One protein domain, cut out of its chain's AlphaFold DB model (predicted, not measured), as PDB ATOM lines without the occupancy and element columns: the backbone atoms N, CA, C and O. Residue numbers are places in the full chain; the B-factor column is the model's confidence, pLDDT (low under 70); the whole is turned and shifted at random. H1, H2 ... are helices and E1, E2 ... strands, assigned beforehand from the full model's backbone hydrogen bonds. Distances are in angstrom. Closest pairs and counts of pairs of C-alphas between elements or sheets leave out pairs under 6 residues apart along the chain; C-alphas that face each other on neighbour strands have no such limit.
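This is residues 29 to 212 and 258 to 288 of the 288 residues of an uncharacterized protein of Anaeromassilibacillus sp. An172 (UniProt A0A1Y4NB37). A long, twisted sheet of ten strands runs through the middle and curls round H2, with H5 and H6 over one face and H1 and H2 over the other: three layers, helices on both faces of a sheet. H7 and H10 only graze the sheet, H8 and H9 touch each other and are only just not on it, each with 4 pairs of C-alphas within 10 A of it, and the link between H7 and H8 sticks out around Asp 177. The printed part has 215 residues with ten named helices and ten named strands, in the order E1 H1 E2 H2 E3 H3 H4 E4 E5 H5 E6 H6 E7 H7 H8 E8 H9 H10 E9 E10. The mixed sheet runs E1 E10 E9 E8 E2 E7 E6 E3 E5 E4; the class is mixed, helices and strands. The whole is compact, with a radius of gyration of the C-alphas of 16.5 A and spans of 47 by 39 by 30 A.

E1, residues 30 to 36, begins at C-alpha 30 (163.702, 136.695, 152.640). H1 is 38 to 45, E2 51 to 56, H2 59 to 73 and 19.5 A long, E3 77 to 82, H3 83 to 87, H4 89 to 93, E4 97 to 99 and E5 111 to 115. H5, 118 to 135, is 22.5 A long with a kink of 65 degrees near residue 125. E6 is 137 to 142, H6 150 to 159, E7 161 to 166, H7 169 to 172, H8 183 to 188, E8 192 to 195, H9 202 to 208, H10 260 to 268 and E9 272 to 276. E10, 281 to 287, is 18.6 A long and ends at C-alpha 287 (164.903, 151.085, 143.677).

E1 and E10 are parallel, with N 31 and O 282 at 2.9 A, within hydrogen-bond range. E9 and E10 form a hairpin, with N 274 and O 283 at 2.8 A. H5 and H6 touch at a shallow tilt of 13 degrees, the same way, closest at the C-alphas of Cys 126 and Leu 152, 5.6 A. E6, H6 and E7 make a strand-helix-strand unit, two parallel neighbour strands with a helix between, its crossover right-handed. Split units, whose strands have others between them, are E2 H2 E3, E3 H3 H4 E4, E5 H5 E6 and E7 H7 H8 E8, each with a right-handed crossover. Every O i to N i+4 pair is within hydrogen-bond range in H1, H6, H8, H9 and H10; H2 has 9 of 11 and H5 9 of 14, while H3 and H4 each have 0 of 1 but 2 of 2 O i to N i+3 pairs, and H7 is too short for an O i to N i+4 pair.

The C-alphas of Thr 105 and Tyr 212, the two farthest apart, are 48.6 A apart. Residues 213 to 257 are not printed, and C-alphas 212 and 258 are 10.7 A apart across the cut. E4 to E5 is a long link. Residues 176 to 178 have pLDDT under 70.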
ATOM      1  N   PRO A  29     163.316 133.298 155.113       77.31
ATOM      2  CA  PRO A  29     163.962 134.444 155.753       77.31
ATOM      3  C   PRO A  29     164.024 135.687 154.853       77.31
ATOM      4  O   PRO A  29     164.327 136.773 155.341       77.31
ATOM      5  N   ALA A  30     163.748 135.552 153.550       85.25
ATOM      6  CA  ALA A  30     163.702 136.695 152.640       85.25
ATOM      7  C   ALA A  30     162.346 137.413 152.645       85.25
ATOM      8  O   ALA A  30     161.295 136.787 152.477       85.25
ATOM      9  N   VAL A  31     162.387 138.742 152.729       87.00
ATOM     10  CA  VAL A  31     161.221 139.630 152.656       87.00
ATOM     11  C   VAL A  31     161.243 140.405 151.342       87.00
ATOM     12  O   VAL A  31     162.240 141.040 151.009       87.00
ATOM     13  N   ASN A  32     160.141 140.395 150.592       87.50
ATOM     14  CA  ASN A  32     160.034 141.193 149.371       87.50
ATOM     15  C   ASN A  32     159.403 142.559 149.687       87.50
ATOM     16  O   ASN A  32     158.245 142.631 150.104       87.50
ATOM     17  N   LEU A  33     160.170 143.630 149.488       87.69
ATOM     18  CA  LEU A  33     159.741 145.016 149.689       87.69
ATOM     19  C   LEU A  33     159.106 145.630 148.432       87.69
ATOM     20  O   LEU A  33     158.446 146.661 148.531       87.69
ATOM     21  N   GLY A  34     159.262 144.995 147.267       88.38
ATOM     22  CA  GLY A  34     158.831 145.543 145.985       88.38
ATOM     23  C   GLY A  34     159.611 146.802 145.604       88.38
ATOM     24  O   GLY A  34     160.790 146.944 145.936       88.38
ATOM     25  N   SER A  35     158.951 147.709 144.887       89.12
ATOM     26  CA  SER A  35     159.521 148.997 144.498       89.12
ATOM     27  C   SER A  35     159.515 149.968 145.680       89.12
ATOM     28  O   SER A  35     158.464 150.220 146.270       89.12
ATOM     29  N   CYS A  36     160.673 150.517 146.034       89.56
ATOM     30  CA  CYS A  36     160.804 151.443 147.155       89.56
ATOM     31  C   CYS A  36     161.868 152.513 146.896       89.56
ATOM     32  O   CYS A  36     162.839 152.300 146.171       89.56
ATOM     33  N   THR A  37     161.684 153.679 147.508       91.06
ATOM     34  CA  THR A  37     162.715 154.725 147.521       91.06
ATOM     35  C   THR A  37     163.862 154.333 148.463       91.06
ATOM     36  O   THR A  37     163.644 153.563 149.404       91.06
ATOM     37  N   PRO A  38     165.071 154.903 148.312       90.62
ATOM     38  CA  PRO A  38     166.179 154.628 149.228       90.62
ATOM     39  C   PRO A  38     165.859 154.866 150.714       90.62
ATOM     40  O   PRO A  38     166.319 154.116 151.568       90.62
ATOM     41  N   PHE A  39     165.037 155.865 151.049       89.06
ATOM     42  CA  PHE A  39     164.643 156.117 152.441       89.06
ATOM     43  C   PHE A  39     163.718 155.027 152.989       89.06
ATOM     44  O   PHE A  39     163.974 154.496 154.068       89.06
ATOM     45  N   GLN A  40     162.704 154.628 152.213       90.38
ATOM     46  CA  GLN A  40     161.825 153.508 152.570       90.38
ATOM     47  C   GLN A  40     162.604 152.201 152.696       90.38
ATOM     48  O   GLN A  40     162.283 151.367 153.543       90.38
ATOM     49  N   LEU A  41     163.635 152.007 151.870       91.62
ATOM     50  CA  LEU A  41     164.525 150.866 152.004       91.62
ATOM     51  C   LEU A  41     165.161 150.848 153.392       91.62
ATOM     52  O   LEU A  41     165.085 149.831 154.074       91.62
ATOM     53  N   PHE A  42     165.765 151.953 153.829       91.00
ATOM     54  CA  PHE A  42     166.454 152.005 155.118       91.00
ATOM     55  C   PHE A  42     165.522 151.753 156.300       91.00
ATOM     56  O   PHE A  42     165.895 151.026 157.220       91.00
ATOM     57  N   GLU A  43     164.312 152.311 156.256       88.81
ATOM     58  CA  GLU A  43     163.292 152.106 157.288       88.81
ATOM     59  C   GLU A  43     162.854 150.642 157.374       88.81
ATOM     60  O   GLU A  43     162.813 150.069 158.461       88.81
ATOM     61  N   ASN A  44     162.583 150.008 156.230       88.56
ATOM     62  CA  ASN A  44     162.099 148.627 156.193       88.56
ATOM     63  C   ASN A  44     163.189 147.595 156.495       88.56
ATOM     64  O   ASN A  44     162.907 146.558 157.092       88.56
ATOM     65  N   THR A  45     164.423 147.858 156.062       86.75
ATOM     66  CA  THR A  45     165.559 146.938 156.231       86.75
ATOM     67  C   THR A  45     166.263 147.113 157.576       86.75
ATOM     68  O   THR A  45     167.092 146.282 157.947       86.75
ATOM     69  N   GLY A  46     165.959 148.186 158.317       86.12
ATOM     70  CA  GLY A  46     166.638 148.510 159.570       86.12
ATOM     71  C   GLY A  46     168.102 148.905 159.371       86.12
ATOM     72  O   GLY A  46     168.921 148.663 160.260       86.12
ATOM     73  N   VAL A  47     168.447 149.483 158.212       84.94
ATOM     74  CA  VAL A  47     169.777 150.067 157.995       84.94
ATOM     75  C   VAL A  47     169.940 151.223 158.973       84.94
ATOM     76  O   VAL A  47     169.225 152.228 158.913       84.94
ATOM     77  N   SER A  48     170.855 151.055 159.916       82.00
ATOM     78  CA  SER A  48     171.209 152.045 160.925       82.00
ATOM     79  C   SER A  48     172.013 153.184 160.282       82.00
ATOM     80  O   SER A  48     172.693 152.964 159.279       82.00
ATOM     81  N   PRO A  49     171.953 154.415 160.827       76.44
ATOM     82  CA  PRO A  49     172.893 155.464 160.439       76.44
ATOM     83  C   PRO A  49     174.331 155.125 160.859       76.44
ATOM     84  O   PRO A  49     175.257 155.691 160.302       76.44
ATOM     85  N   ASN A  50     174.522 154.186 161.787       80.25
ATOM     86  CA  ASN A  50     175.827 153.697 162.223       80.25
ATOM     87  C   ASN A  50     176.072 152.295 161.655       80.25
ATOM     88  O   ASN A  50     175.170 151.455 161.691       80.25
ATOM     89  N   GLY A  51     177.289 152.030 161.195       85.00
ATOM     90  CA  GLY A  51     177.719 150.743 160.657       85.00
ATOM     91  C   GLY A  51     178.358 150.868 159.274       85.00
ATOM     92  O   GLY A  51     178.120 151.821 158.524       85.00
ATOM     93  N   THR A  52     179.144 149.855 158.929       91.19
ATOM     94  CA  THR A  52     179.736 149.698 157.600       91.19
ATOM     95  C   THR A  52     178.688 149.164 156.627       91.19
ATOM     96  O   THR A  52     178.180 148.049 156.797       91.19
ATOM     97  N   VAL A  53     178.370 149.955 155.604       94.38
ATOM     98  CA  VAL A  53     177.500 149.558 154.492       94.38
ATOM     99  C   VAL A  53     178.374 149.275 153.278       94.38
ATOM    100  O   VAL A  53     179.186 150.114 152.902       94.38
ATOM    101  N   CYS A  54     178.192 148.126 152.633       94.88
ATOM    102  CA  CYS A  54     178.891 147.798 151.393       94.88
ATOM    103  C   CYS A  54     177.899 147.613 150.243       94.88
ATOM    104  O   CYS A  54     176.934 146.856 150.352       94.88
ATOM    105  N   ILE A  55     178.138 148.323 149.145       95.06
ATOM    106  CA  ILE A  55     177.422 148.198 147.882       95.06
ATOM    107  C   ILE A  55     178.256 147.320 146.954       95.06
ATOM    108  O   ILE A  55     179.373 147.690 146.601       95.06
ATOM    109  N   ILE A  56     177.695 146.184 146.538       94.25
ATOM    110  CA  ILE A  56     178.347 145.222 145.645       94.25
ATOM    111  C   ILE A  56     177.682 145.263 144.266       94.25
ATOM    112  O   ILE A  56     176.453 145.187 144.146       94.25
ATOM    113  N   GLY A  57     178.506 145.362 143.226       90.75
ATOM    114  CA  GLY A  57     178.092 145.414 141.829       90.75
ATOM    115  C   GLY A  57     178.180 146.818 141.238       90.75
ATOM    116  O   GLY A  57     178.975 147.643 141.675       90.75
ATOM    117  N   ASN A  58     177.358 147.097 140.221       88.00
ATOM    118  CA  ASN A  58     177.446 148.348 139.459       88.00
ATOM    119  C   ASN A  58     177.217 149.598 140.348       88.00
ATOM    120  O   ASN A  58     176.082 149.815 140.801       88.00
ATOM    121  N   PRO A  59     178.227 150.480 140.519       87.50
ATOM    122  CA  PRO A  59     178.125 151.655 141.376       87.50
ATOM    123  C   PRO A  59     177.013 152.613 140.953       87.50
ATOM    124  O   PRO A  59     176.374 153.218 141.813       87.50
ATOM    125  N   ALA A  60     176.703 152.697 139.652       89.94
ATOM    126  CA  ALA A  60     175.651 153.559 139.113       89.94
ATOM    127  C   ALA A  60     174.285 153.289 139.760       89.94
ATOM    128  O   ALA A  60     173.537 154.223 140.050       89.94
ATOM    129  N   ARG A  61     173.975 152.013 140.040       89.50
ATOM    130  CA  ARG A  61     172.721 151.604 140.695       89.50
ATOM    131  C   ARG A  61     172.713 151.947 142.188       89.50
ATOM    132  O   ARG A  61     171.652 152.193 142.754       89.50
ATOM    133  N   GLY A  62     173.890 152.013 142.809       89.94
ATOM    134  CA  GLY A  62     174.073 152.345 144.220       89.94
ATOM    135  C   GLY A  62     174.143 153.844 144.537       89.94
ATOM    136  O   GLY A  62     173.938 154.220 145.691       89.94
ATOM    137  N   ILE A  63     174.391 154.715 143.549       92.25
ATOM    138  CA  ILE A  63     174.539 156.169 143.763       92.25
ATOM    139  C   ILE A  63     173.316 156.786 144.451       92.25
ATOM    140  O   ILE A  63     173.473 157.619 145.346       92.25
ATOM    141  N   GLY A  64     172.101 156.386 144.065       90.81
ATOM    142  CA  GLY A  64     170.870 156.887 144.689       90.81
ATOM    143  C   GLY A  64     170.827 156.586 146.190       90.81
ATOM    144  O   GLY A  64     170.557 157.471 147.005       90.81
ATOM    145  N   THR A  65     171.193 155.358 146.557       91.94
ATOM    146  CA  THR A  65     171.287 154.909 147.949       91.94
ATOM    147  C   THR A  65     172.381 155.648 148.709       91.94
ATOM    148  O   THR A  65     172.144 156.119 149.819       91.94
ATOM    149  N   ALA A  66     173.548 155.841 148.097       93.12
ATOM    150  CA  ALA A  66     174.645 156.588 148.701       93.12
ATOM    151  C   ALA A  66     174.279 158.049 148.979       93.12
ATOM    152  O   ALA A  66     174.512 158.541 150.078       93.12
ATOM    153  N   LYS A  67     173.618 158.732 148.035       93.25
ATOM    154  CA  LYS A  67     173.116 160.101 148.241       93.25
ATOM    155  C   LYS A  67     172.119 160.178 149.393       93.25
ATOM    156  O   LYS A  67     172.138 161.143 150.155       93.25
ATOM    157  N   ALA A  68     171.258 159.175 149.536       92.06
ATOM    158  CA  ALA A  68     170.325 159.109 150.653       92.06
ATOM    159  C   ALA A  68     171.044 158.862 151.995       92.06
ATOM    160  O   ALA A  68     170.690 159.499 152.986       92.06
ATOM    161  N   LEU A  69     172.092 158.027 152.023       91.94
ATOM    162  CA  LEU A  69     172.944 157.831 153.206       91.94
ATOM    163  C   LEU A  69     173.718 159.098 153.586       91.94
ATOM    164  O   LEU A  69     173.703 159.469 154.756       91.94
ATOM    165  N   ILE A  70     174.311 159.805 152.615       92.00
ATOM    166  CA  ILE A  70     174.987 161.096 152.836       92.00
ATOM    167  C   ILE A  70     174.020 162.086 153.495       92.00
ATOM    168  O   ILE A  70     174.320 162.657 154.540       92.00
ATOM    169  N   ARG A  71     172.819 162.247 152.923       90.56
ATOM    170  CA  ARG A  71     171.787 163.145 153.471       90.56
ATOM    171  C   ARG A  71     171.370 162.759 154.888       90.56
ATOM    172  O   ARG A  71     171.097 163.636 155.700       90.56
ATOM    173  N   ARG A  72     171.315 161.458 155.182       89.06
ATOM    174  CA  ARG A  72     170.950 160.938 156.503       89.06
ATOM    175  C   ARG A  72     172.069 161.090 157.536       89.06
ATOM    176  O   ARG A  72     171.758 161.262 158.707       89.06
ATOM    177  N   SER A  73     173.334 161.025 157.119       87.44
ATOM    178  CA  SER A  73     174.502 161.152 158.001       87.44
ATOM    179  C   SER A  73     174.602 162.532 158.660       87.44
ATOM    180  O   SER A  73     175.112 162.641 159.768       87.44
ATOM    181  N   GLN A  74     174.118 163.586 157.991       87.00
ATOM    182  CA  GLN A  74     174.265 164.991 158.413       87.00
ATOM    183  C   GLN A  74     175.723 165.476 158.568       87.00
ATOM    184  O   GLN A  74     175.940 166.638 158.905       87.00
ATOM    185  N   LYS A  75     176.718 164.631 158.275       90.00
ATOM    186  CA  LYS A  75     178.136 164.987 158.192       90.00
ATOM    187  C   LYS A  75     178.532 165.357 156.757       90.00
ATOM    188  O   LYS A  75     177.924 164.847 155.809       90.00
ATOM    189  N   PRO A  76     179.564 166.200 156.569       93.69
ATOM    190  CA  PRO A  76     180.199 166.345 155.264       93.69
ATOM    191  C   PRO A  76     180.741 164.987 154.804       93.69
ATOM    192  O   PRO A  76     181.283 164.231 155.607       93.69
ATOM    193  N   PHE A  77     180.602 164.652 153.524       95.12
ATOM    194  CA  PHE A  77     181.161 163.404 153.006       95.12
ATOM    195  C   PHE A  77     182.618 163.585 152.580       95.12
ATOM    196  O   PHE A  77     183.018 164.653 152.106       95.12
ATOM    197  N   LEU A  78     183.390 162.509 152.700       96.12
ATOM    198  CA  LEU A  78     184.716 162.380 152.117       96.12
ATOM    199  C   LEU A  78     184.731 161.157 151.205       96.12
ATOM    200  O   LEU A  78     184.605 160.027 151.676       96.12
ATOM    201  N   PHE A  79     184.881 161.387 149.905       96.56
ATOM    202  CA  PHE A  79     185.038 160.320 148.924       96.56
ATOM    203  C   PHE A  79     186.518 159.980 148.727       96.56
ATOM    204  O   PHE A  79     187.327 160.871 148.482       96.56
ATOM    205  N   LEU A  80     186.863 158.699 148.793       95.44
ATOM    206  CA  LEU A  80     188.189 158.163 148.505       95.44
ATOM    207  C   LEU A  80     188.087 157.255 147.278       95.44
ATOM    208  O   LEU A  80     187.372 156.252 147.301       95.44
ATOM    209  N   GLY A  81     188.817 157.593 146.222       94.44
ATOM    210  CA  GLY A  81     188.845 156.813 144.991       94.44
ATOM    211  C   GLY A  81     190.108 157.070 144.185       94.44
ATOM    212  O   GLY A  81     191.042 157.738 144.636       94.44
ATOM    213  N   THR A  82     190.164 156.532 142.977       93.31
ATOM    214  CA  THR A  82     191.312 156.715 142.083       93.31
ATOM    215  C   THR A  82     191.075 157.875 141.118       93.31
ATOM    216  O   THR A  82     189.967 158.392 140.987       93.31
ATOM    217  N   ALA A  83     192.115 158.313 140.406       90.94
ATOM    218  CA  ALA A  83     191.994 159.388 139.416       90.94
ATOM    219  C   ALA A  83     190.897 159.136 138.357       90.94
ATOM    220  O   ALA A  83     190.280 160.091 137.883       90.94
ATOM    221  N   THR A  84     190.610 157.874 138.015       89.50
ATOM    222  CA  THR A  84     189.559 157.511 137.049       89.50
ATOM    223  C   THR A  84     188.151 157.802 137.563       89.50
ATOM    224  O   THR A  84     187.253 158.058 136.763       89.50
ATOM    225  N   ASP A  85     187.959 157.833 138.883       90.25
ATOM    226  CA  ASP A  85     186.651 158.068 139.499       90.25
ATOM    227  C   ASP A  85     186.173 159.514 139.367       90.25
ATOM    228  O   ASP A  85     184.977 159.787 139.469       90.25
ATOM    229  N   SER A  86     187.084 160.443 139.071       87.00
ATOM    230  CA  SER A  86     186.741 161.847 138.834       87.00
ATOM    231  C   SER A  86     185.781 162.037 137.652       87.00
ATOM    232  O   SER A  86     184.936 162.931 137.687       87.00
ATOM    233  N   ASN A  87     185.861 161.161 136.645       86.06
ATOM    234  CA  ASN A  87     185.034 161.191 135.436       86.06
ATOM    235  C   ASN A  87     183.965 160.083 135.413       86.06
ATOM    236  O   ASN A  87     183.419 159.772 134.355       86.06
ATOM    237  N   SER A  88     183.678 159.457 136.558       88.00
ATOM    238  CA  SER A  88     182.713 158.361 136.661       88.00
ATOM    239  C   SER A  88     181.388 158.819 137.287       88.00
ATOM    240  O   SER A  88     181.120 160.012 137.454       88.00
ATOM    241  N   VAL A  89     180.531 157.866 137.656       89.31
ATOM    242  CA  VAL A  89     179.236 158.120 138.311       89.31
ATOM    243  C   VAL A  89     179.359 158.844 139.660       89.31
ATOM    244  O   VAL A  89     178.404 159.493 140.101       89.31
ATOM    245  N   PHE A  90     180.533 158.781 140.297       92.19
ATOM    246  CA  PHE A  90     180.819 159.458 141.564       92.19
ATOM    247  C   PHE A  90     180.959 160.976 141.419       92.19
ATOM    248  O   PHE A  90     180.709 161.697 142.387       92.19
ATOM    249  N   SER A  91     181.221 161.485 140.207       88.81
ATOM    250  CA  SER A  91     181.158 162.927 139.909       88.81
ATOM    251  C   SER A  91     179.814 163.541 140.320       88.81
ATOM    252  O   SER A  91     179.755 164.684 140.764       88.81
ATOM    253  N   SER A  92     178.739 162.745 140.297       92.31
ATOM    254  CA  SER A  92     177.396 163.167 140.692       92.31
ATOM    255  C   SER A  92     177.238 163.509 142.181       92.31
ATOM    256  O   SER A  92     176.175 164.016 142.562       92.31
ATOM    257  N   PHE A  93     178.232 163.217 143.030       92.06
ATOM    258  CA  PHE A  93     178.272 163.683 144.417       92.06
ATOM    259  C   PHE A  93     178.603 165.175 144.533       92.06
ATOM    260  O   PHE A  93     178.248 165.770 145.546       92.06
ATOM    261  N   ASN A  94     179.203 165.783 143.501       91.75
ATOM    262  CA  ASN A  94     179.569 167.203 143.450       91.75
ATOM    263  C   ASN A  94     180.363 167.670 144.693       91.75
ATOM    264  O   ASN A  94     179.869 168.511 145.450       91.75
ATOM    265  N   PRO A  95     181.570 167.121 144.944       94.38
ATOM    266  CA  PRO A  95     182.412 167.571 146.050       94.38
ATOM    267  C   PRO A  95     182.801 169.047 145.871       94.38
ATOM    268  O   PRO A  95     183.038 169.508 144.757       94.38
ATOM    269  N   GLU A  96     182.898 169.788 146.974       95.31
ATOM    270  CA  GLU A  96     183.252 171.215 146.957       95.31
ATOM    271  C   GLU A  96     184.753 171.440 146.763       95.31
ATOM    272  O   GLU A  96     185.180 172.497 146.302       95.31
ATOM    273  N   TRP A  97     185.560 170.448 147.126       94.94
ATOM    274  CA  TRP A  97     186.997 170.462 146.932       94.94
ATOM    275  C   TRP A  97     187.492 169.070 146.554       94.94
ATOM    276  O   TRP A  97     186.930 168.048 146.955       94.94
ATOM    277  N   THR A  98     188.574 169.033 145.785       95.00
ATOM    278  CA  THR A  98     189.216 167.794 145.352       95.00
ATOM    279  C   THR A  98     190.722 167.880 145.579       95.00
ATOM    280  O   THR A  98     191.321 168.948 145.435       95.00
ATOM    281  N   ARG A  99     191.349 166.770 145.977       94.06
ATOM    282  CA  ARG A  99     192.816 166.635 146.057       94.06
ATOM    283  C   ARG A  99     193.246 165.283 145.495       94.06
ATOM    284  O   ARG A  99     192.413 164.413 145.258       94.06
ATOM    285  N   ASN A 100     194.542 165.119 145.258       92.38
ATOM    286  CA  ASN A 100     195.121 163.930 144.624       92.38
ATOM    287  C   ASN A 100     196.064 163.119 145.532       92.38
ATOM    288  O   ASN A 100     196.652 162.134 145.076       92.38
ATOM    289  N   SER A 101     196.206 163.519 146.796       90.19
ATOM    290  CA  SER A 101     197.052 162.877 147.804       90.19
ATOM    291  C   SER A 101     196.379 162.875 149.176       90.19
ATOM    292  O   SER A 101     195.478 163.679 149.435       90.19
ATOM    293  N   ALA A 102     196.806 161.953 150.042       90.38
ATOM    294  CA  ALA A 102     196.331 161.864 151.414       90.38
ATOM    295  C   ALA A 102     197.015 162.944 152.253       90.38
ATOM    296  O   ALA A 102     198.194 163.245 152.066       90.38
ATOM    297  N   GLN A 103     196.255 163.573 153.143       91.25
ATOM    298  CA  GLN A 103     196.744 164.641 154.006       91.25
ATOM    299  C   GLN A 103     196.064 164.552 155.359       91.25
ATOM    300  O   GLN A 103     194.855 164.343 155.428       91.25
ATOM    301  N   GLU A 104     196.835 164.778 156.415       90.88
ATOM    302  CA  GLU A 104     196.359 164.704 157.795       90.88
ATOM    303  C   GLU A 104     195.131 165.602 158.025       90.88
ATOM    304  O   GLU A 104     194.086 165.142 158.479       90.88
ATOM    305  N   THR A 105     195.207 166.870 157.608       90.19
ATOM    306  CA  THR A 105     194.116 167.839 157.778       90.19
ATOM    307  C   THR A 105     193.347 168.080 156.482       90.19
ATOM    308  O   THR A 105     193.920 168.542 155.486       90.19
ATOM    309  N   LEU A 106     192.030 167.869 156.517       92.81
ATOM    310  CA  LEU A 106     191.128 168.101 155.388       92.81
ATOM    311  C   LEU A 106     190.169 169.278 155.645       92.81
ATOM    312  O   LEU A 106     189.810 169.558 156.790       92.81
ATOM    313  N   PRO A 107     189.704 169.980 154.594       92.38
ATOM    314  CA  PRO A 107     188.643 170.969 154.746       92.38
ATOM    315  C   PRO A 107     187.329 170.340 155.248       92.38
ATOM    316  O   PRO A 107     186.923 169.270 154.805       92.38
ATOM    317  N   ARG A 108     186.597 171.060 156.110       88.31
ATOM    318  CA  ARG A 108     185.325 170.609 156.724       88.31
ATOM    319  C   ARG A 108     184.130 170.480 155.765       88.31
ATOM    320  O   ARG A 108     183.032 170.148 156.190       88.31
ATOM    321  N   ARG A 109     184.303 170.818 154.489       93.50
ATOM    322  CA  ARG A 109     183.256 170.739 153.457       93.50
ATOM    323  C   ARG A 109     183.297 169.383 152.757       93.50
ATOM    324  O   ARG A 109     184.267 168.645 152.915       93.50
ATOM    325  N   ASN A 110     182.278 169.088 151.957       95.25
ATOM    326  CA  ASN A 110     182.231 167.876 151.140       95.25
ATOM    327  C   ASN A 110     183.454 167.785 150.223       95.25
ATOM    328  O   ASN A 110     183.735 168.726 149.477       95.25
ATOM    329  N   GLY A 111     184.159 166.661 150.272       95.75
ATOM    330  CA  GLY A 111     185.453 166.506 149.623       95.75
ATOM    331  C   GLY A 111     185.625 165.193 148.884       95.75
ATOM    332  O   GLY A 111     184.949 164.205 149.174       95.75
ATOM    333  N   ALA A 112     186.572 165.178 147.951       96.44
ATOM    334  CA  ALA A 112     187.030 163.953 147.310       96.44
ATOM    335  C   ALA A 112     188.561 163.903 147.192       96.44
ATOM    336  O   ALA A 112     189.200 164.870 146.772       96.44
ATOM    337  N   LEU A 113     189.142 162.755 147.529       95.56
ATOM    338  CA  LEU A 113     190.536 162.415 147.276       95.56
ATOM    339  C   LEU A 113     190.596 161.415 146.120       95.56
ATOM    340  O   LEU A 113     190.091 160.299 146.225       95.56
ATOM    341  N   TYR A 114     191.218 161.836 145.022       95.12
ATOM    342  CA  TYR A 114     191.404 161.038 143.813       95.12
ATOM    343  C   TYR A 114     192.877 160.669 143.648       95.12
ATOM    344  O   TYR A 114     193.674 161.428 143.093       95.12
ATOM    345  N   PHE A 115     193.258 159.495 144.137       93.50
ATOM    346  CA  PHE A 115     194.653 159.067 144.156       93.50
ATOM    347  C   PHE A 115     195.150 158.688 142.757       93.50
ATOM    348  O   PHE A 115     194.554 157.859 142.064       93.50
ATOM    349  N   THR A 116     196.291 159.248 142.353       89.81
ATOM    350  CA  THR A 116     196.998 158.839 141.124       89.81
ATOM    351  C   THR A 116     197.780 157.540 141.319       89.81
ATOM    352  O   THR A 116     197.892 156.741 140.394       89.81
ATOM    353  N   LYS A 117     198.304 157.313 142.531       88.38
ATOM    354  CA  LYS A 117     199.031 156.100 142.937       88.38
ATOM    355  C   LYS A 117     198.423 155.522 144.227       88.38
ATOM    356  O   LYS A 117     199.019 155.672 145.293       88.38
ATOM    357  N   PRO A 118     197.250 154.862 144.158       85.94
ATOM    358  CA  PRO A 118     196.516 154.399 145.343       85.94
ATOM    359  C   PRO A 118     197.317 153.421 146.216       85.94
ATOM    360  O   PRO A 118     197.245 153.493 147.438       85.94
ATOM    361  N   TYR A 119     198.154 152.566 145.615       84.81
ATOM    362  CA  TYR A 119     199.018 151.647 146.365       84.81
ATOM    363  C   TYR A 119     200.021 152.372 147.278       84.81
ATOM    364  O   TYR A 119     200.260 151.933 148.400       84.81
ATOM    365  N   ALA A 120     200.586 153.491 146.807       87.19
ATOM    366  CA  ALA A 120     201.539 154.286 147.579       87.19
ATOM    367  C   ALA A 120     200.848 155.060 148.711       87.19
ATOM    368  O   ALA A 120     201.405 155.177 149.795       87.19
ATOM    369  N   ALA A 121     199.615 155.519 148.476       89.00
ATOM    370  CA  ALA A 121     198.825 156.257 149.460       89.00
ATOM    371  C   ALA A 121     198.209 155.367 150.557       89.00
ATOM    372  O   ALA A 121     197.686 155.892 151.530       89.00
ATOM    373  N   TYR A 122     198.244 154.032 150.437       91.19
ATOM    374  CA  TYR A 122     197.534 153.135 151.363       91.19
ATOM    375  C   TYR A 122     197.936 153.320 152.832       91.19
ATOM    376  O   TYR A 122     197.066 153.348 153.695       91.19
ATOM    377  N   LEU A 123     199.236 153.445 153.120       91.31
ATOM    378  CA  LEU A 123     199.708 153.621 154.499       91.31
ATOM    379  C   LEU A 123     199.244 154.962 155.078       91.31
ATOM    380  O   LEU A 123     198.742 154.990 156.194       91.31
ATOM    381  N   GLU A 124     199.321 156.031 154.283       93.06
ATOM    382  CA  GLU A 124     198.831 157.363 154.659       93.06
ATOM    383  C   GLU A 124     197.309 157.356 154.882       93.06
ATOM    384  O   GLU A 124     196.807 157.973 155.816       93.06
ATOM    385  N   ILE A 125     196.551 156.624 154.055       93.62
ATOM    386  CA  ILE A 125     195.105 156.451 154.245       93.62
ATOM    387  C   ILE A 125     194.836 155.759 155.584       93.62
ATOM    388  O   ILE A 125     194.022 156.250 156.356       93.62
ATOM    389  N   CYS A 126     195.515 154.647 155.879       93.19
ATOM    390  CA  CYS A 126     195.350 153.942 157.151       93.19
ATOM    391  C   CYS A 126     195.706 154.819 158.360       93.19
ATOM    392  O   CYS A 126     195.062 154.699 159.395       93.19
ATOM    393  N   GLU A 127     196.699 155.697 158.232       93.88
ATOM    394  CA  GLU A 127     197.109 156.610 159.300       93.88
ATOM    395  C   GLU A 127     196.063 157.704 159.570       93.88
ATOM    396  O   GLU A 127     195.730 157.971 160.722       93.88
ATOM    397  N   TYR A 128     195.500 158.315 158.524       94.19
ATOM    398  CA  TYR A 128     194.645 159.499 158.682       94.19
ATOM    399  C   TYR A 128     193.139 159.211 158.738       94.19
ATOM    400  O   TYR A 128     192.369 160.063 159.188       94.19
ATOM    401  N   ILE A 129     192.686 158.030 158.300       93.69
ATOM    402  CA  ILE A 129     191.252 157.740 158.139       93.69
ATOM    403  C   ILE A 129     190.457 157.819 159.445       93.69
ATOM    404  O   ILE A 129     189.297 158.229 159.418       93.69
ATOM    405  N   GLU A 130     191.062 157.475 160.585       92.25
ATOM    406  CA  GLU A 130     190.401 157.588 161.888       92.25
ATOM    407  C   GLU A 130     190.094 159.053 162.227       92.25
ATOM    408  O   GLU A 130     188.975 159.366 162.630       92.25
ATOM    409  N   GLY A 131     191.045 159.960 161.981       91.81
ATOM    410  CA  GLY A 131     190.843 161.400 162.142       91.81
ATOM    411  C   GLY A 131     189.789 161.940 161.176       91.81
ATOM    412  O   GLY A 131     188.892 162.677 161.581       91.81
ATOM    413  N   TRP A 132     189.827 161.514 159.911       93.38
ATOM    414  CA  TRP A 132     188.824 161.916 158.923       93.38
ATOM    415  C   TRP A 132     187.413 161.449 159.299       93.38
ATOM    416  O   TRP A 132     186.457 162.196 159.115       93.38
ATOM    417  N   ALA A 133     187.256 160.241 159.846       91.69
ATOM    418  CA  ALA A 133     185.946 159.679 160.179       91.69
ATOM    419  C   ALA A 133     185.250 160.374 161.367       91.69
ATOM    420  O   ALA A 133     184.027 160.263 161.537       91.69
ATOM    421  N   GLN A 134     186.003 161.112 162.188       90.38
ATOM    422  CA  GLN A 134     185.426 161.929 163.259       90.38
ATOM    423  C   GLN A 134     184.547 163.038 162.666       90.38
ATOM    424  O   GLN A 134     183.371 163.162 163.034       90.38
ATOM    425  N   ASP A 135     185.081 163.760 161.681       90.56
ATOM    426  CA  ASP A 135     184.446 164.932 161.077       90.56
ATOM    427  C   ASP A 135     183.608 164.603 159.831       90.56
ATOM    428  O   ASP A 135     182.591 165.258 159.581       90.56
ATOM    429  N   HIS A 136     183.983 163.574 159.066       93.12
ATOM    430  CA  HIS A 136     183.391 163.257 157.767       93.12
ATOM    431  C   HIS A 136     182.726 161.881 157.732       93.12
ATOM    432  O   HIS A 136     183.107 160.942 158.425       93.12
ATOM    433  N   PHE A 137     181.729 161.744 156.859       94.12
ATOM    434  CA  PHE A 137     181.197 160.450 156.448       94.12
ATOM    435  C   PHE A 137     182.071 159.862 155.342       94.12
ATOM    436  O   PHE A 137     182.136 160.411 154.237       94.12
ATOM    437  N   ILE A 138     182.742 158.751 155.637       95.06
ATOM    438  CA  ILE A 138     183.719 158.166 154.722       95.06
ATOM    439  C   ILE A 138     183.024 157.302 153.669       95.06
ATOM    440  O   ILE A 138     182.254 156.392 153.989       95.06
ATOM    441  N   ILE A 139     183.340 157.570 152.403       95.75
ATOM    442  CA  ILE A 139     182.893 156.801 151.244       95.75
ATOM    443  C   ILE A 139     184.130 156.328 150.491       95.75
ATOM    444  O   ILE A 139     184.920 157.155 150.049       95.75
ATOM    445  N   LEU A 140     184.297 155.020 150.310       95.38
ATOM    446  CA  LEU A 140     185.411 154.456 149.550       95.38
ATOM    447  C   LEU A 140     184.905 153.749 148.303       95.38
ATOM    448  O   LEU A 140     183.968 152.955 148.373       95.38
ATOM    449  N   HIS A 141     185.577 153.986 147.183       94.94
ATOM    450  CA  HIS A 141     185.467 153.143 146.006       94.94
ATOM    451  C   HIS A 141     186.623 152.143 145.979       94.94
ATOM    452  O   HIS A 141     187.768 152.501 145.713       94.94
ATOM    453  N   LEU A 142     186.314 150.893 146.311       92.81
ATOM    454  CA  LEU A 142     187.254 149.784 146.292       92.81
ATOM    455  C   LEU A 142     187.144 149.040 144.955       92.81
ATOM    456  O   LEU A 142     186.053 148.753 144.459       92.81
ATOM    457  N   GLY A 143     188.299 148.732 144.376       85.06
ATOM    458  CA  GLY A 143     188.443 148.307 142.988       85.06
ATOM    459  C   GLY A 143     189.332 149.277 142.206       85.06
ATOM    460  O   GLY A 143     189.857 150.242 142.761       85.06
ATOM    461  N   ASN A 144     189.563 148.998 140.918       73.50
ATOM    462  CA  ASN A 144     190.279 149.881 139.979       73.50
ATOM    463  C   ASN A 144     191.600 150.498 140.505       73.50
ATOM    464  O   ASN A 144     192.000 151.584 140.090       73.50
ATOM    465  N   GLY A 145     192.292 149.799 141.414       82.38
ATOM    466  CA  GLY A 145     193.576 150.195 142.001       82.38
ATOM    467  C   GLY A 145     193.549 150.510 143.502       82.38
ATOM    468  O   GLY A 145     194.569 150.288 144.156       82.38
ATOM    469  N   LEU A 146     192.430 150.980 144.071       89.69
ATOM    470  CA  LEU A 146     192.297 151.158 145.523       89.69
ATOM    471  C   LEU A 146     191.755 149.868 146.143       89.69
ATOM    472  O   LEU A 146     190.683 149.392 145.779       89.69
ATOM    473  N   GLN A 147     192.507 149.287 147.073       91.62
ATOM    474  CA  GLN A 147     192.170 148.013 147.703       91.62
ATOM    475  C   GLN A 147     192.165 148.149 149.222       91.62
ATOM    476  O   GLN A 147     192.928 148.940 149.776       91.62
ATOM    477  N   ALA A 148     191.344 147.344 149.888       90.75
ATOM    478  CA  ALA A 148     191.278 147.257 151.338       90.75
ATOM    479  C   ALA A 148     191.989 145.994 151.840       90.75
ATOM    480  O   ALA A 148     191.717 144.882 151.381       90.75
ATOM    481  N   GLY A 149     192.915 146.174 152.781       90.25
ATOM    482  CA  GLY A 149     193.498 145.100 153.581       90.25
ATOM    483  C   GLY A 149     192.856 145.014 154.965       90.25
ATOM    484  O   GLY A 149     191.884 145.708 155.272       90.25
ATOM    485  N   VAL A 150     193.420 144.157 155.818       88.38
ATOM    486  CA  VAL A 150     192.929 143.925 157.189       88.38
ATOM    487  C   VAL A 150     193.024 145.191 158.034       88.38
ATOM    488  O   VAL A 150     192.133 145.454 158.835       88.38
ATOM    489  N   GLU A 151     194.072 145.990 157.834       90.00
ATOM    490  CA  GLU A 151     194.314 147.204 158.611       90.00
ATOM    491  C   GLU A 151     193.199 148.221 158.369       90.00
ATOM    492  O   GLU A 151     192.526 148.639 159.309       90.00
ATOM    493  N   LEU A 152     192.941 148.538 157.096       91.00
ATOM    494  CA  LEU A 152     191.906 149.492 156.711       91.00
ATOM    495  C   LEU A 152     190.517 149.025 157.162       91.00
ATOM    496  O   LEU A 152     189.743 149.811 157.701       91.00
ATOM    497  N   MET A 153     190.212 147.736 156.989       90.69
ATOM    498  CA  MET A 153     188.925 147.173 157.395       90.69
ATOM    499  C   MET A 153     188.688 147.242 158.904       90.69
ATOM    500  O   MET A 153     187.579 147.558 159.338       90.69
ATOM    501  N   ASN A 154     189.717 146.985 159.713       89.75
ATOM    502  CA  ASN A 154     189.610 147.096 161.166       89.75
ATOM    503  C   ASN A 154     189.312 148.537 161.596       89.75
ATOM    504  O   ASN A 154     188.453 148.746 162.452       89.75
ATOM    505  N   ILE A 155     189.962 149.522 160.970       91.06
ATOM    506  CA  ILE A 155     189.730 150.939 161.278       91.06
ATOM    507  C   ILE A 155     188.323 151.370 160.839       91.06
ATOM    508  O   ILE A 155     187.606 152.026 161.595       91.06
ATOM    509  N   LEU A 156     187.869 150.953 159.655       90.62
ATOM    510  CA  LEU A 156     186.510 151.238 159.173       90.62
ATOM    511  C   LEU A 156     185.434 150.672 160.108       90.62
ATOM    512  O   LEU A 156     184.470 151.354 160.445       90.62
ATOM    513  N   ASN A 157     185.630 149.450 160.605       86.62
ATOM    514  CA  ASN A 157     184.703 148.846 161.559       86.62
ATOM    515  C   ASN A 157     184.726 149.536 162.934       86.62
ATOM    516  O   ASN A 157     183.700 149.553 163.613       86.62
ATOM    517  N   ALA A 158     185.858 150.118 163.339       86.50
ATOM    518  CA  ALA A 158     185.980 150.871 164.590       86.50
ATOM    519  C   ALA A 158     185.379 152.288 164.505       86.50
ATOM    520  O   ALA A 158     184.817 152.783 165.479       86.50
ATOM    521  N   THR A 159     185.455 152.929 163.336       80.88
ATOM    522  CA  THR A 159     184.989 154.312 163.098       80.88
ATOM    523  C   THR A 159     183.469 154.437 162.920       80.88
ATOM    524  O   THR A 159     182.915 155.539 162.916       80.88
ATOM    525  N   GLY A 160     182.757 153.312 162.845       75.31
ATOM    526  CA  GLY A 160     181.303 153.257 162.923       75.31
ATOM    527  C   GLY A 160     180.612 153.462 161.579       75.31
ATOM    528  O   GLY A 160     180.059 152.506 161.052       75.31
ATOM    529  N   GLN A 161     180.560 154.685 161.042       81.69
ATOM    530  CA  GLN A 161     179.778 154.991 159.832       81.69
ATOM    531  C   GLN A 161     180.667 155.137 158.587       81.69
ATOM    532  O   GLN A 161     181.297 156.174 158.383       81.69
ATOM    533  N   SER A 162     180.634 154.139 157.699       92.62
ATOM    534  CA  SER A 162     181.338 154.184 156.409       92.62
ATOM    535  C   SER A 162     180.572 153.470 155.299       92.62
ATOM    536  O   SER A 162     179.867 152.488 155.551       92.62
ATOM    537  N   LEU A 163     180.737 153.939 154.064       95.00
ATOM    538  CA  LEU A 163     180.154 153.345 152.866       95.00
ATOM    539  C   LEU A 163     181.243 152.859 151.912       95.00
ATOM    540  O   LEU A 163     182.102 153.629 151.497       95.00
ATOM    541  N   LEU A 164     181.165 151.594 151.518       95.44
ATOM    542  CA  LEU A 164     182.078 150.971 150.569       95.44
ATOM    543  C   LEU A 164     181.340 150.673 149.269       95.44
ATOM    544  O   LEU A 164     180.242 150.122 149.288       95.44
ATOM    545  N   PHE A 165     181.944 151.019 148.142       95.50
ATOM    546  CA  PHE A 165     181.538 150.564 146.820       95.50
ATOM    547  C   PHE A 165     182.536 149.529 146.328       95.50
ATOM    548  O   PHE A 165     183.730 149.811 146.295       95.50
ATOM    549  N   CYS A 166     182.042 148.364 145.924       93.12
ATOM    550  CA  CYS A 166     182.835 147.275 145.376       93.12
ATOM    551  C   CYS A 166     182.203 146.805 144.065       93.12
ATOM    552  O   CYS A 166     181.161 146.150 144.079       93.12
ATOM    553  N   GLU A 167     182.844 147.081 142.929       88.62
ATOM    554  CA  GLU A 167     182.413 146.501 141.645       88.62
ATOM    555  C   GLU A 167     182.592 144.977 141.640       88.62
ATOM    556  O   GLU A 167     181.737 144.232 141.164       88.62
ATOM    557  N   SER A 168     183.701 144.524 142.228       89.06
ATOM    558  CA  SER A 168     184.047 143.125 142.437       89.06
ATOM    559  C   SER A 168     184.744 142.985 143.787       89.06
ATOM    560  O   SER A 168     185.756 143.647 144.042       89.06
ATOM    561  N   VAL A 169     184.219 142.119 144.660       90.50
ATOM    562  CA  VAL A 169     184.813 141.892 145.987       90.50
ATOM    563  C   VAL A 169     186.252 141.373 145.869       90.50
ATOM    564  O   VAL A 169     187.126 141.995 146.465       90.50
ATOM    565  N   PRO A 170     186.568 140.334 145.066       88.94
ATOM    566  CA  PRO A 170     187.948 139.866 144.917       88.94
ATOM    567  C   PRO A 170     188.951 140.954 144.507       88.94
ATOM    568  O   PRO A 170     190.051 141.006 145.044       88.94
ATOM    569  N   GLN A 171     188.574 141.850 143.589       89.12
ATOM    570  CA  GLN A 171     189.463 142.926 143.124       89.12
ATOM    571  C   GLN A 171     189.640 144.048 144.153       89.12
ATOM    572  O   GLN A 171     190.641 144.765 144.120       89.12
ATOM    573  N   SER A 172     188.675 144.188 145.062       90.38
ATOM    574  CA  SER A 172     188.678 145.177 146.141       90.38
ATOM    575  C   SER A 172     189.617 144.800 147.288       90.38
ATOM    576  O   SER A 172     189.920 145.647 148.126       90.38
ATOM    577  N   LEU A 173     190.071 143.545 147.351       90.69
ATOM    578  CA  LEU A 173     190.865 143.027 148.460       90.69
ATOM    579  C   LEU A 173     192.354 143.087 148.151       90.69
ATOM    580  O   LEU A 173     192.823 142.636 147.105       90.69
ATOM    581  N   ARG A 174     193.114 143.625 149.103       86.00
ATOM    582  CA  ARG A 174     194.571 143.629 149.043       86.00
ATOM    583  C   ARG A 174     195.096 142.280 149.526       86.00
ATOM    584  O   ARG A 174     194.756 141.837 150.623       86.00
ATOM    585  N   SER A 175     195.985 141.663 148.752       77.31
ATOM    586  CA  SER A 175     196.821 140.579 149.270       77.31
ATOM    587  C   SER A 175     198.045 141.184 149.948       77.31
ATOM    588  O   SER A 175     198.785 141.944 149.326       77.31
ATOM    589  N   SER A 176     198.232 140.886 151.232       69.25
ATOM    590  CA  SER A 176     199.469 141.188 151.957       69.25
ATOM    591  C   SER A 176     200.266 139.901 152.155       69.25
ATOM    592  O   SER A 176     199.681 138.817 152.158       69.25
ATOM    593  N   ASP A 177     201.575 140.017 152.375       61.88
ATOM    594  CA  ASP A 177     202.451 138.864 152.617       61.88
ATOM    595  C   ASP A 177     202.075 138.082 153.891       61.88
ATOM    596  O   ASP A 177     202.403 136.906 154.021       61.88
ATOM    597  N   MET A 178     201.376 138.724 154.836       63.59
ATOM    598  CA  MET A 178     201.018 138.127 156.127       63.59
ATOM    599  C   MET A 178     199.643 137.456 156.128       63.59
ATOM    600  O   MET A 178     199.454 136.444 156.802       63.59
ATOM    601  N   ARG A 179     198.663 138.028 155.416       76.56
ATOM    602  CA  ARG A 179     197.297 137.495 155.346       76.56
ATOM    603  C   ARG A 179     196.539 138.052 154.144       76.56
ATOM    604  O   ARG A 179     196.551 139.258 153.887       76.56
ATOM    605  N   THR A 180     195.796 137.177 153.481       78.62
ATOM    606  CA  THR A 180     194.814 137.538 152.456       78.62
ATOM    607  C   THR A 180     193.418 137.401 153.056       78.62
ATOM    608  O   THR A 180     193.099 136.365 153.640       78.62
ATOM    609  N   ILE A 181     192.592 138.442 152.948       86.06
ATOM    610  CA  ILE A 181     191.177 138.358 153.328       86.06
ATOM    611  C   ILE A 181     190.438 137.608 152.225       86.06
ATOM    612  O   ILE A 181     190.597 137.920 151.045       86.06
ATOM    613  N   THR A 182     189.614 136.634 152.596       90.31
ATOM    614  CA  THR A 182     188.717 135.976 151.637       90.31
ATOM    615  C   THR A 182     187.476 136.840 151.363       90.31
ATOM    616  O   THR A 182     187.018 137.549 152.264       90.31
ATOM    617  N   PRO A 183     186.852 136.765 150.169       91.19
ATOM    618  CA  PRO A 183     185.605 137.487 149.889       91.19
ATOM    619  C   PRO A 183     184.507 137.247 150.935       91.19
ATOM    620  O   PRO A 183     183.805 138.176 151.331       91.19
ATOM    621  N   LEU A 184     184.403 136.014 151.441       92.19
ATOM    622  CA  LEU A 184     183.460 135.662 152.498       92.19
ATOM    623  C   LEU A 184     183.772 136.368 153.826       92.19
ATOM    624  O   LEU A 184     182.858 136.872 154.473       92.19
ATOM    625  N   GLU A 185     185.038 136.410 154.253       91.50
ATOM    626  CA  GLU A 185     185.440 137.140 155.464       91.50
ATOM    627  C   GLU A 185     185.167 138.641 155.331       91.50
ATOM    628  O   GLU A 185     184.648 139.240 156.271       91.50
ATOM    629  N   PHE A 186     185.451 139.233 154.168       92.31
ATOM    630  CA  PHE A 186     185.146 140.637 153.898       92.31
ATOM    631  C   PHE A 186     183.649 140.925 154.042       92.31
ATOM    632  O   PHE A 186     183.258 141.825 154.781       92.31
ATOM    633  N   MET A 187     182.793 140.127 153.397       92.88
ATOM    634  CA  MET A 187     181.344 140.328 153.471       92.88
ATOM    635  C   MET A 187     180.789 140.118 154.888       92.88
ATOM    636  O   MET A 187     179.864 140.822 155.285       92.88
ATOM    637  N   LYS A 188     181.377 139.209 155.680       92.44
ATOM    638  CA  LYS A 188     181.012 138.985 157.093       92.44
ATOM    639  C   LYS A 188     181.340 140.158 158.015       92.44
ATOM    640  O   LYS A 188     180.728 140.268 159.071       92.44
ATOM    641  N   GLN A 189     182.306 140.999 157.653       90.69
ATOM    642  CA  GLN A 189     182.664 142.184 158.438       90.69
ATOM    643  C   GLN A 189     181.678 143.343 158.243       90.69
ATOM    644  O   GLN A 189     181.680 144.289 159.028       90.69
ATOM    645  N   MET A 190     180.831 143.283 157.213       92.81
ATOM    646  CA  MET A 190     179.872 144.340 156.914       92.81
ATOM    647  C   MET A 190     178.625 144.209 157.779       92.81
ATOM    648  O   MET A 190     178.079 143.122 157.958       92.81
ATOM    649  N   HIS A 191     178.115 145.345 158.249       93.19
ATOM    650  CA  HIS A 191     176.835 145.380 158.954       93.19
ATOM    651  C   HIS A 191     175.668 145.237 157.970       93.19
ATOM    652  O   HIS A 191     174.664 144.585 158.268       93.19
ATOM    653  N   TYR A 192     175.828 145.833 156.785       94.19
ATOM    654  CA  TYR A 192     174.826 145.834 155.729       94.19
ATOM    655  C   TYR A 192     175.472 145.588 154.368       94.19
ATOM    656  O   TYR A 192     176.454 146.245 154.018       94.19
ATOM    657  N   LEU A 193     174.880 144.691 153.578       94.88
ATOM    658  CA  LEU A 193     175.248 144.489 152.176       94.88
ATOM    659  C   LEU A 193     174.088 144.885 151.273       94.88
ATOM    660  O   LEU A 193     172.957 144.456 151.488       94.88
ATOM    661  N   LEU A 194     174.387 145.671 150.249       94.75
ATOM    662  CA  LEU A 194     173.480 146.083 149.185       94.75
ATOM    663  C   LEU A 194     174.018 145.517 147.869       94.75
ATOM    664  O   LEU A 194     174.940 146.073 147.277       94.75
ATOM    665  N   VAL A 195     173.474 144.392 147.423       94.56
ATOM    666  CA  VAL A 195     173.985 143.650 146.267       94.56
ATOM    667  C   VAL A 195     173.094 143.899 145.057       94.56
ATOM    668  O   VAL A 195     171.924 143.519 145.041       94.56
ATOM    669  N   PHE A 196     173.657 144.531 144.030       90.31
ATOM    670  CA  PHE A 196     172.991 144.788 142.748       90.31
ATOM    671  C   PHE A 196     173.342 143.754 141.679       90.31
ATOM    672  O   PHE A 196     172.578 143.555 140.733       90.31
ATOM    673  N   SER A 197     174.501 143.125 141.829       85.75
ATOM    674  CA  SER A 197     174.964 141.983 141.054       85.75
ATOM    675  C   SER A 197     176.038 141.277 141.865       85.75
ATOM    676  O   SER A 197     176.903 141.955 142.415       85.75
ATOM    677  N   SER A 198     176.015 139.951 141.903       74.50
ATOM    678  CA  SER A 198     177.148 139.160 142.374       74.50
ATOM    679  C   SER A 198     177.788 138.469 141.173       74.50
ATOM    680  O   SER A 198     177.101 137.837 140.371       74.50
ATOM    681  N   GLY A 199     179.090 138.674 140.993       81.19
ATOM    682  CA  GLY A 199     179.885 138.041 139.948       81.19
ATOM    683  C   GLY A 199     180.450 136.710 140.434       81.19
ATOM    684  O   GLY A 199     179.710 135.777 140.760       81.19
ATOM    685  N   ALA A 200     181.780 136.635 140.510       80.31
ATOM    686  CA  ALA A 200     182.506 135.455 140.979       80.31
ATOM    687  C   ALA A 200     182.188 135.100 142.444       80.31
ATOM    688  O   ALA A 200     182.218 133.934 142.811       80.31
ATOM    689  N   GLU A 201     181.826 136.095 143.252       84.31
ATOM    690  CA  GLU A 201     181.529 135.987 144.683       84.31
ATOM    691  C   GLU A 201     180.099 135.509 145.010       84.31
ATOM    692  O   GLU A 201     179.669 135.545 146.165       84.31
ATOM    693  N   THR A 202     179.326 135.084 144.003       86.94
ATOM    694  CA  THR A 202     177.939 134.622 144.200       86.94
ATOM    695  C   THR A 202     177.864 133.418 145.140       86.94
ATOM    696  O   THR A 202     176.954 133.336 145.965       86.94
ATOM    697  N   GLY A 203     178.829 132.496 145.058       88.25
ATOM    698  CA  GLY A 203     178.872 131.320 145.927       88.25
ATOM    699  C   GLY A 203     179.094 131.696 147.393       88.25
ATOM    700  O   GLY A 203     178.388 131.216 148.278       88.25
ATOM    701  N   GLU A 204     180.032 132.601 147.652       91.38
ATOM    702  CA  GLU A 204     180.322 133.143 148.976       91.38
ATOM    703  C   GLU A 204     179.145 133.956 149.516       91.38
ATOM    704  O   GLU A 204     178.841 133.872 150.707       91.38
ATOM    705  N   LEU A 205     178.447 134.699 148.650       91.38
ATOM    706  CA  LEU A 205     177.233 135.411 149.029       91.38
ATOM    707  C   LEU A 205     176.164 134.423 149.502       91.38
ATOM    708  O   LEU A 205     175.652 134.591 150.601       91.38
ATOM    709  N   ILE A 206     175.871 133.362 148.743       91.75
ATOM    710  CA  ILE A 206     174.889 132.335 149.140       91.75
ATOM    711  C   ILE A 206     175.257 131.713 150.494       91.75
ATOM    712  O   ILE A 206     174.393 131.557 151.354       91.75
ATOM    713  N   GLN A 207     176.542 131.419 150.716       91.38
ATOM    714  CA  GLN A 207     177.025 130.868 151.986       91.38
ATOM    715  C   GLN A 207     176.859 131.822 153.177       91.38
ATOM    716  O   GLN A 207     176.748 131.352 154.313       91.38
ATOM    717  N   LEU A 208     176.878 133.136 152.939       93.06
ATOM    718  CA  LEU A 208     176.674 134.156 153.965       93.06
ATOM    719  C   LEU A 208     175.205 134.275 154.393       93.06
ATOM    720  O   LEU A 208     174.931 134.562 155.558       93.06
ATOM    721  N   LEU A 209     174.270 134.091 153.459       92.06
ATOM    722  CA  LEU A 209     172.843 134.301 153.698       92.06
ATOM    723  C   LEU A 209     172.274 133.315 154.744       92.06
ATOM    724  O   LEU A 209     172.778 132.201 154.914       92.06
ATOM    725  N   PRO A 210     171.200 133.700 155.465       88.44
ATOM    726  CA  PRO A 210     170.619 132.884 156.523       88.44
ATOM    727  C   PRO A 210     170.103 131.552 155.989       88.44
ATOM    728  O   PRO A 210     169.311 131.506 155.062       88.44
ATOM    729  N   LYS A 211     170.463 130.444 156.626       88.62
ATOM    730  CA  LYS A 211     169.911 129.140 156.249       88.62
ATOM    731  C   LYS A 211     168.602 128.878 156.985       88.62
ATOM    732  O   LYS A 211     168.461 129.262 158.145       88.62
ATOM    733  N   TYR A 212     167.664 128.184 156.345       83.31
ATOM    734  CA  TYR A 212     166.356 127.900 156.940       83.31
ATOM    735  C   TYR A 212     165.964 126.423 156.839       83.31
ATOM    736  O   TYR A 212     166.602 125.620 156.152       83.31
ATOM    737  N   PHE A 258     168.612 131.295 148.583       87.62
ATOM    738  CA  PHE A 258     168.650 131.437 147.143       87.62
ATOM    739  C   PHE A 258     169.669 130.469 146.582       87.62
ATOM    740  O   PHE A 258     170.747 130.287 147.152       87.62
ATOM    741  N   GLU A 259     169.327 129.901 145.440       87.62
ATOM    742  CA  GLU A 259     170.279 129.213 144.588       87.62
ATOM    743  C   GLU A 259     170.915 130.210 143.607       87.62
ATOM    744  O   GLU A 259     170.500 131.369 143.491       87.62
ATOM    745  N   MET A 260     171.953 129.774 142.894       85.75
ATOM    746  CA  MET A 260     172.686 130.649 141.973       85.75
ATOM    747  C   MET A 260     171.774 131.218 140.876       85.75
ATOM    748  O   MET A 260     171.821 132.417 140.590       85.75
ATOM    749  N   ASP A 261     170.884 130.386 140.334       85.75
ATOM    750  CA  ASP A 261     169.925 130.776 139.298       85.75
ATOM    751  C   ASP A 261     168.884 131.782 139.812       85.75
ATOM    752  O   ASP A 261     168.437 132.654 139.060       85.75
ATOM    753  N   ASP A 262     168.506 131.705 141.092       87.00
ATOM    754  CA  ASP A 262     167.567 132.650 141.700       87.00
ATOM    755  C   ASP A 262     168.178 134.048 141.772       87.00
ATOM    756  O   ASP A 262     167.548 135.026 141.365       87.00
ATOM    757  N   LEU A 263     169.424 134.146 142.242       88.06
ATOM    758  CA  LEU A 263     170.134 135.421 142.327       88.06
ATOM    759  C   LEU A 263     170.336 136.041 140.941       88.06
ATOM    760  O   LEU A 263     170.086 137.235 140.766       88.06
ATOM    761  N   GLN A 264     170.693 135.239 139.935       86.88
ATOM    762  CA  GLN A 264     170.803 135.716 138.554       86.88
ATOM    763  C   GLN A 264     169.479 136.289 138.032       86.88
ATOM    764  O   GLN A 264     169.471 137.373 137.443       86.88
ATOM    765  N   LYS A 265     168.349 135.617 138.290       88.00
ATOM    766  CA  LYS A 265     167.015 136.114 137.912       88.00
ATOM    767  C   LYS A 265     166.658 137.408 138.646       88.00
ATOM    768  O   LYS A 265     166.165 138.340 138.016       88.00
ATOM    769  N   ILE A 266     166.926 137.487 139.952       89.38
ATOM    770  CA  ILE A 266     166.661 138.676 140.781       89.38
ATOM    771  C   ILE A 266     167.433 139.883 140.236       89.38
ATOM    772  O   ILE A 266     166.837 140.931 139.969       89.38
ATOM    773  N   PHE A 267     168.742 139.735 140.021       89.62
ATOM    774  CA  PHE A 267     169.580 140.823 139.520       89.62
ATOM    775  C   PHE A 267     169.253 141.184 138.067       89.62
ATOM    776  O   PHE A 267     169.185 142.371 137.744       89.62
ATOM    777  N   GLY A 268     168.974 140.189 137.217       86.06
ATOM    778  CA  GLY A 268     168.557 140.389 135.826       86.06
ATOM    779  C   GLY A 268     167.218 141.118 135.691       86.06
ATOM    780  O   GLY A 268     167.040 141.918 134.775       86.06
ATOM    781  N   ALA A 269     166.301 140.923 136.641       87.50
ATOM    782  CA  ALA A 269     165.034 141.649 136.716       87.50
ATOM    783  C   ALA A 269     165.165 143.065 137.317       87.50
ATOM    784  O   ALA A 269     164.168 143.771 137.461       87.50
ATOM    785  N   GLY A 270     166.378 143.498 137.678       87.00
ATOM    786  CA  GLY A 270     166.629 144.838 138.211       87.00
ATOM    787  C   GLY A 270     166.323 144.998 139.701       87.00
ATOM    788  O   GLY A 270     166.341 146.124 140.206       87.00
ATOM    789  N   TYR A 271     166.108 143.904 140.430       91.12
ATOM    790  CA  TYR A 271     166.049 143.931 141.889       91.12
ATOM    791  C   TYR A 271     167.462 143.981 142.483       91.12
ATOM    792  O   TYR A 271     168.466 143.741 141.804       91.12
ATOM    793  N   MET A 272     167.534 144.336 143.759       93.25
ATOM    794  CA  MET A 272     168.721 144.239 144.594       93.25
ATOM    795  C   MET A 272     168.411 143.412 145.835       93.25
ATOM    796  O   MET A 272     167.266 143.358 146.302       93.25
ATOM    797  N   LEU A 273     169.455 142.807 146.381       94.19
ATOM    798  CA  LEU A 273     169.420 142.081 147.636       94.19
ATOM    799  C   LEU A 273     170.005 142.967 148.734       94.19
ATOM    800  O   LEU A 273     171.093 143.515 148.579       94.19
ATOM    801  N   VAL A 274     169.296 143.091 149.852       94.56
ATOM    802  CA  VAL A 274     169.786 143.772 151.051       94.56
ATOM    803  C   VAL A 274     169.932 142.760 152.168       94.56
ATOM    804  O   VAL A 274     168.946 142.158 152.589       94.56
ATOM    805  N   TYR A 275     171.150 142.571 152.657       94.56
ATOM    806  CA  TYR A 275     171.423 141.727 153.813       94.56
ATOM    807  C   TYR A 275     171.693 142.600 155.035       94.56
ATOM    808  O   TYR A 275     172.556 143.477 154.999       94.56
ATOM    809  N   ASN A 276     170.947 142.350 156.110       93.38
ATOM    810  CA  ASN A 276     171.168 142.949 157.419       93.38
ATOM    811  C   ASN A 276     171.774 141.887 158.343       93.38
ATOM    812  O   ASN A 276     171.073 140.958 158.757       93.38
ATOM    813  N   ALA A 277     173.058 142.041 158.675       90.62
ATOM    814  CA  ALA A 277     173.790 141.078 159.493       90.62
ATOM    815  C   ALA A 277     173.246 141.002 160.930       90.62
ATOM    816  O   ALA A 277     173.111 139.912 161.483       90.62
ATOM    817  N   GLY A 278     172.854 142.139 161.516       86.75
ATOM    818  CA  GLY A 278     172.348 142.199 162.892       86.75
ATOM    819  C   GLY A 278     171.008 141.484 163.085       86.75
ATOM    820  O   GLY A 278     170.767 140.886 164.129       86.75
ATOM    821  N   GLN A 279     170.145 141.507 162.067       87.00
ATOM    822  CA  GLN A 279     168.861 140.792 162.077       87.00
ATOM    823  C   GLN A 279     168.936 139.410 161.421       87.00
ATOM    824  O   GLN A 279     167.937 138.691 161.405       87.00
ATOM    825  N   ASN A 280     170.078 139.063 160.825       88.56
ATOM    826  CA  ASN A 280     170.256 137.886 159.982       88.56
ATOM    827  C   ASN A 280     169.097 137.684 158.980       88.56
ATOM    828  O   ASN A 280     168.553 136.589 158.836       88.56
ATOM    829  N   THR A 281     168.670 138.777 158.343       89.19
ATOM    830  CA  THR A 281     167.486 138.832 157.471       89.19
ATOM    831  C   THR A 281     167.874 139.389 156.108       89.19
ATOM    832  O   THR A 281     168.765 140.237 155.996       89.19
ATOM    833  N   VAL A 282     167.198 138.903 155.067       92.75
ATOM    834  CA  VAL A 282     167.428 139.320 153.683       92.75
ATOM    835  C   VAL A 282     166.189 140.009 153.144       92.75
ATOM    836  O   VAL A 282     165.065 139.565 153.372       92.75
ATOM    837  N   PHE A 283     166.387 141.072 152.382       93.31
ATOM    838  CA  PHE A 283     165.320 141.802 151.724       93.31
ATOM    839  C   PHE A 283     165.584 141.856 150.227       93.31
ATOM    840  O   PHE A 283     166.722 142.017 149.795       93.31
ATOM    841  N   ILE A 284     164.526 141.740 149.433       93.25
ATOM    842  CA  ILE A 284     164.565 141.989 147.995       93.25
ATOM    843  C   ILE A 284     163.816 143.289 147.746       93.25
ATOM    844  O   ILE A 284     162.678 143.442 148.193       93.25
ATOM    845  N   ALA A 285     164.446 144.212 147.034       92.75
ATOM    846  CA  ALA A 285     163.870 145.512 146.726       92.75
ATOM    847  C   ALA A 285     164.224 145.949 145.307       92.75
ATOM    848  O   ALA A 285     165.270 145.583 144.777       92.75
ATOM    849  N   GLN A 286     163.369 146.759 144.700       91.69
ATOM    850  CA  GLN A 286     163.663 147.476 143.465       91.69
ATOM    851  C   GLN A 286     163.699 148.968 143.788       91.69
ATOM    852  O   GLN A 286     162.741 149.498 144.345       91.69
ATOM    853  N   LEU A 287     164.806 149.639 143.476       88.69
ATOM    854  CA  LEU A 287     164.903 151.085 143.677       88.69
ATOM    855  C   LEU A 287     164.177 151.823 142.548       88.69
ATOM    856  O   LEU A 287     164.347 151.466 141.381       88.69
ATOM    857  N   ILE A 288     163.390 152.833 142.925       82.44
ATOM    858  CA  ILE A 288     162.709 153.790 142.032       82.44
ATOM    859  C   ILE A 288     163.340 155.176 142.110       82.44
ATOM    860  O   ILE A 288     163.832 155.543 143.205       82.44
TER     861      ILE A 288